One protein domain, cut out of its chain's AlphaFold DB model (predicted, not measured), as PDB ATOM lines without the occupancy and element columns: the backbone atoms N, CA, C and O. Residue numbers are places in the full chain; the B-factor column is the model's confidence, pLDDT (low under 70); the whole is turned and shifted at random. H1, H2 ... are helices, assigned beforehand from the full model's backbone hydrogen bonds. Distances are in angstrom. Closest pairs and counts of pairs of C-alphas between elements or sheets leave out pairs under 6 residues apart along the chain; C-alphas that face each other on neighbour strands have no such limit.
ATOM      1  N   ILE A   2      25.285   8.980  38.262       91.88
ATOM      2  CA  ILE A   2      24.929   7.595  37.902       91.88
ATOM      3  C   ILE A   2      23.427   7.422  37.651       91.88
ATOM      4  O   ILE A   2      23.033   6.851  36.639       91.88
ATOM      5  N   LYS A   3      22.572   8.020  38.493       90.62
ATOM      6  CA  LYS A   3      21.111   7.994  38.297       90.62
ATOM      7  C   LYS A   3      20.672   8.587  36.950       90.62
ATOM      8  O   LYS A   3      19.725   8.090  36.347       90.62
ATOM      9  N   LYS A   4      21.348   9.642  36.484       92.69
ATOM     10  CA  LYS A   4      21.053  10.279  35.194       92.69
ATOM     11  C   LYS A   4      21.457   9.361  34.040       92.69
ATOM     12  O   LYS A   4      20.649   9.135  33.155       92.69
ATOM     13  N   ILE A   5      22.654   8.777  34.107       93.75
ATOM     14  CA  ILE A   5      23.144   7.818  33.105       93.75
ATOM     15  C   ILE A   5      22.207   6.608  33.020       93.75
ATOM     16  O   ILE A   5      21.791   6.236  31.930       93.75
ATOM     17  N   ALA A   6      21.815   6.039  34.164       93.38
ATOM     18  CA  ALA A   6      20.871   4.928  34.211       93.38
ATOM     19  C   ALA A   6      19.545   5.289  33.522       93.38
ATOM     20  O   ALA A   6      19.052   4.535  32.685       93.38
ATOM     21  N   TRP A   7      18.977   6.455  33.852       95.31
ATOM     22  CA  TRP A   7      17.714   6.917  33.279       95.31
ATOM     23  C   TRP A   7      17.801   7.167  31.772       95.31
ATOM     24  O   TRP A   7      16.928   6.718  31.035       95.31
ATOM     25  N   ASP A   8      18.859   7.831  31.307       96.06
ATOM     26  CA  ASP A   8      19.057   8.124  29.887       96.06
ATOM     27  C   ASP A   8      19.246   6.825  29.077       96.06
ATOM     28  O   ASP A   8      18.637   6.662  28.019       96.06
ATOM     29  N   THR A   9      20.001   5.851  29.601       94.44
ATOM     30  CA  THR A   9      20.138   4.520  28.987       94.44
ATOM     31  C   THR A   9      18.792   3.806  28.907       94.44
ATOM     32  O   THR A   9      18.410   3.365  27.826       94.44
ATOM     33  N   PHE A  10      18.023   3.770  30.001       96.56
ATOM     34  CA  PHE A  10      16.680   3.183  30.006       96.56
ATOM     35  C   PHE A  10      15.750   3.849  28.986       96.56
ATOM     36  O   PHE A  10      15.027   3.167  28.268       96.56
ATOM     37  N   LYS A  11      15.776   5.181  28.876       97.62
ATOM     38  CA  LYS A  11      14.964   5.918  27.897       97.62
ATOM     39  C   LYS A  11      15.311   5.559  26.450       97.62
ATOM     40  O   LYS A  11      14.411   5.592  25.614       97.62
ATOM     41  N   ASN A  12      16.572   5.229  26.176       97.62
ATOM     42  CA  ASN A  12      17.054   4.888  24.839       97.62
ATOM     43  C   ASN A  12      16.867   3.406  24.487       97.62
ATOM     44  O   ASN A  12      16.599   3.095  23.330       97.62
ATOM     45  N   THR A  13      17.018   2.494  25.451       96.81
ATOM     46  CA  THR A  13      17.046   1.042  25.190       96.81
ATOM     47  C   THR A  13      15.853   0.282  25.762       96.81
ATOM     48  O   THR A  13      15.596  -0.846  25.351       96.81
ATOM     49  N   GLY A  14      15.127   0.864  26.718       96.12
ATOM     50  CA  GLY A  14      14.075   0.191  27.481       96.12
ATOM     51  C   GLY A  14      14.587  -0.871  28.460       96.12
ATOM     52  O   GLY A  14      13.777  -1.563  29.075       96.12
ATOM     53  N   ASP A  15      15.905  -1.017  28.625       96.94
ATOM     54  CA  ASP A  15      16.490  -2.068  29.454       96.94
ATOM     55  C   ASP A  15      16.403  -1.728  30.951       96.94
ATOM     56  O   ASP A  15      17.163  -0.921  31.497       96.94
ATOM     57  N   VAL A  16      15.443  -2.371  31.618       95.94
ATOM     58  CA  VAL A  16      15.189  -2.234  33.056       95.94
ATOM     59  C   VAL A  16      16.311  -2.843  33.896       95.94
ATOM     60  O   VAL A  16      16.615  -2.309  34.963       95.94
ATOM     61  N   ASN A  17      16.943  -3.926  33.440       95.44
ATOM     62  CA  ASN A  17      17.978  -4.605  34.219       95.44
ATOM     63  C   ASN A  17      19.213  -3.716  34.323       95.44
ATOM     64  O   ASN A  17      19.654  -3.411  35.431       95.44
ATOM     65  N   THR A  18      19.659  -3.170  33.190       91.94
ATOM     66  CA  THR A  18      20.753  -2.193  33.151       91.94
ATOM     67  C   THR A  18      20.455  -0.970  34.036       91.94
ATOM     68  O   THR A  18      21.334  -0.481  34.747       91.94
ATOM     69  N   PHE A  19      19.209  -0.476  34.065       94.19
ATOM     70  CA  PHE A  19      18.823   0.619  34.965       94.19
ATOM     71  C   PHE A  19      18.963   0.246  36.446       94.19
ATOM     72  O   PHE A  19      19.495   1.034  37.230       94.19
ATOM     73  N   LEU A  20      18.462  -0.927  36.838       94.00
ATOM     74  CA  LEU A  20      18.496  -1.392  38.224       94.00
ATOM     75  C   LEU A  20      19.928  -1.647  38.695       94.00
ATOM     76  O   LEU A  20      20.271  -1.226  39.798       94.00
ATOM     77  N   GLU A  21      20.761  -2.252  37.850       92.19
ATOM     78  CA  GLU A  21      22.186  -2.463  38.109       92.19
ATOM     79  C   GLU A  21      22.905  -1.130  38.327       92.19
ATOM     80  O   GLU A  21      23.511  -0.916  39.374       92.19
ATOM     81  N   LEU A  22      22.765  -0.176  37.400       90.81
ATOM     82  CA  LEU A  22      23.398   1.138  37.527       90.81
ATOM     83  C   LEU A  22      22.885   1.910  38.751       90.81
ATOM     84  O   LEU A  22      23.668   2.552  39.450       90.81
ATOM     85  N   LYS A  23      21.587   1.828  39.061       89.00
ATOM     86  CA  LYS A  23      20.994   2.500  40.226       89.00
ATOM     87  C   LYS A  23      21.565   1.986  41.553       89.00
ATOM     88  O   LYS A  23      21.680   2.777  42.486       89.00
ATOM     89  N   GLN A  24      21.946   0.711  41.661       89.62
ATOM     90  CA  GLN A  24      22.535   0.165  42.894       89.62
ATOM     91  C   GLN A  24      23.848   0.865  43.284       89.62
ATOM     92  O   GLN A  24      24.127   1.031  44.470       89.62
ATOM     93  N   PHE A  25      24.605   1.378  42.312       90.62
ATOM     94  CA  PHE A  25      25.847   2.119  42.560       90.62
ATOM     95  C   PHE A  25      25.632   3.572  43.019       90.62
ATOM     96  O   PHE A  25      26.602   4.265  43.330       90.62
ATOM     97  N   GLN A  26      24.381   4.044  43.109       86.88
ATOM     98  CA  GLN A  26      24.068   5.400  43.574       86.88
ATOM     99  C   GLN A  26      24.624   5.670  44.985       86.88
ATOM    100  O   GLN A  26      25.156   6.750  45.226       86.88
ATOM    101  N   GLY A  27      24.576   4.686  45.890       86.88
ATOM    102  CA  GLY A  27      25.093   4.851  47.255       86.88
ATOM    103  C   GLY A  27      26.604   5.099  47.315       86.88
ATOM    104  O   GLY A  27      27.072   5.860  48.157       86.88
ATOM    105  N   ILE A  28      27.374   4.523  46.386       88.06
ATOM    106  CA  ILE A  28      28.827   4.739  46.301       88.06
ATOM    107  C   ILE A  28      29.126   6.156  45.803       88.06
ATOM    108  O   ILE A  28      30.020   6.824  46.318       88.06
ATOM    109  N   GLU A  29      28.356   6.645  44.829       86.44
ATOM    110  CA  GLU A  29      28.477   8.024  44.349       86.44
ATOM    111  C   GLU A  29      28.193   9.042  45.467       86.44
ATOM    112  O   GLU A  29      28.935  10.013  45.611       86.44
ATOM    113  N   GLU A  30      27.167   8.800  46.286       86.44
ATOM    114  CA  GLU A  30      26.831   9.645  47.440       86.44
ATOM    115  C   GLU A  30      27.955   9.646  48.491       86.44
ATOM    116  O   GLU A  30      28.361  10.710  48.960       86.44
ATOM    117  N   GLN A  31      28.533   8.482  48.805       86.69
ATOM    118  CA  GLN A  31      29.685   8.379  49.712       86.69
ATOM    119  C   GLN A  31      30.912   9.140  49.189       86.69
ATOM    120  O   GLN A  31      31.545   9.886  49.936       86.69
ATOM    121  N   LEU A  32      31.236   9.010  47.899       85.12
ATOM    122  CA  LEU A  32      32.355   9.731  47.282       85.12
ATOM    123  C   LEU A  32      32.140  11.252  47.282       85.12
ATOM    124  O   LEU A  32      33.090  12.013  47.478       85.12
ATOM    125  N   GLN A  33      30.905  11.716  47.084       82.56
ATOM    126  CA  GLN A  33      30.579  13.141  47.170       82.56
ATOM    127  C   GLN A  33      30.693  13.677  48.599       82.56
ATOM    128  O   GLN A  33      31.235  14.767  48.791       82.56
ATOM    129  N   ASN A  34      30.241  12.911  49.593       79.06
ATOM    130  CA  ASN A  34      30.308  13.303  51.000       79.06
ATOM    131  C   ASN A  34      31.753  13.357  51.515       79.06
ATOM    132  O   ASN A  34      32.144  14.362  52.106       79.06
ATOM    133  N   ASN A  35      32.588  12.369  51.176       73.50
ATOM    134  CA  ASN A  35      34.017  12.370  51.529       73.50
ATOM    135  C   ASN A  35      34.765  13.591  50.952       73.50
ATOM    136  O   ASN A  35      35.696  14.115  51.565       73.50
ATOM    137  N   ASN A  36      34.347  14.081  49.781       63.12
ATOM    138  CA  ASN A  36      34.890  15.304  49.182       63.12
ATOM    139  C   ASN A  36      34.371  16.595  49.846       63.12
ATOM    140  O   ASN A  36      35.012  17.642  49.720       63.12
ATOM    141  N   MET A  37      33.216  16.561  50.521       59.78
ATOM    142  CA  MET A  37      32.687  17.690  51.295       59.78
ATOM    143  C   MET A  37      33.331  17.795  52.680       59.78
ATOM    144  O   MET A  37      33.671  18.905  53.085       59.78
ATOM    145  N   GLU A  38      33.579  16.679  53.368       58.19
ATOM    146  CA  GLU A  38      34.261  16.675  54.674       58.19
ATOM    147  C   GLU A  38      35.683  17.256  54.580       58.19
ATOM    148  O   GLU A  38      36.024  18.170  55.331       58.19
ATOM    149  N   GLN A  39      36.463  16.875  53.559       56.62
ATOM    150  CA  GLN A  39      37.786  17.475  53.299       56.62
ATOM    151  C   GLN A  39      37.729  18.985  53.006       56.62
ATOM    152  O   GLN A  39      38.692  19.716  53.250       56.62
ATOM    153  N   LYS A  40      36.613  19.487  52.457       53.56
ATOM    154  CA  LYS A  40      36.422  20.930  52.252       53.56
ATOM    155  C   LYS A  40      36.060  21.638  53.553       53.56
ATOM    156  O   LYS A  40      36.554  22.739  53.765       53.56
ATOM    157  N   ALA A  41      35.240  21.037  54.413       54.28
ATOM    158  CA  ALA A  41      34.884  21.618  55.706       54.28
ATOM    159  C   ALA A  41      36.113  21.778  56.617       54.28
ATOM    160  O   ALA A  41      36.282  22.839  57.215       54.28
ATOM    161  N   GLU A  42      37.021  20.796  56.644       55.34
ATOM    162  CA  GLU A  42      38.288  20.903  57.384       55.34
ATOM    163  C   GLU A  42      39.172  22.045  56.861       55.34
ATOM    164  O   GLU A  42      39.721  22.812  57.647       55.34
TER     165      GLU A  42
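Overview. This is residues 2 to 42 of the 55 residues of an uncharacterized protein of Clostridium sp. CAG:269 (UniProt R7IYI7). A helical hairpin of H1 and H2, side by side, makes one end of a rod, and the longer helix H3 follows H2 and carries the rod on past the hairpin as an arm. Residues 31 to 42 of H3 stick out free. The printed part has 41 residues with three named helices, H1, H2 and H3 in that order, and no named strand; the class is all helix. It is only just loose, close to extended, with a radius of gyration of the C-alphas of 13.4 A, and the C-alphas span 44 by 14 by 5 A.

Arrangement. H1, residues 2 to 13, and H2, residues 16 to 24, form a helical hairpin, joined by a tight link. They touch, with the C-alphas of Ala 6 and Phe 19 closest at 4.8 A. Their lines stand at a shallow tilt of 4 degrees, and they run opposite ways. A tight link of one residue, Phe 25, leads to H3, residues 26 to 42; H2 and H3 meet only through their link. H1 and H3 only just touch, only at their ends, with 3 pairs of C-alphas within 8 A, through residues 2 to 3 of H1 and 26 to 29 of H3. Their closest C-alphas, those of Ile 2 and Gln 26, are 6.1 A apart, and their lines stand at a shallow tilt of 29 degrees, opposite ways. In H1 and H2 every O i to N i+4 pair is within hydrogen-bond range; in H3, 12 of 13 are.

Along the chain. H1 begins at C-alpha 2 (24.929, 7.595, 37.902) and is 16.3 A long from first to last C-alpha. H2 begins at C-alpha 16 (15.189, -2.234, 33.056) and measures 12.5 A. H3 measures 25.2 A and ends at C-alpha 42 (38.288, 20.903, 57.384).

Size, cuts and confidence. The two C-alphas farthest apart, those of Gly 14 and Glu 42, are 43.7 A apart. The printed part has no cut, and both links are tight. The mean pLDDT of the printed part is 85.3, and residues 36 to 42 are under 70.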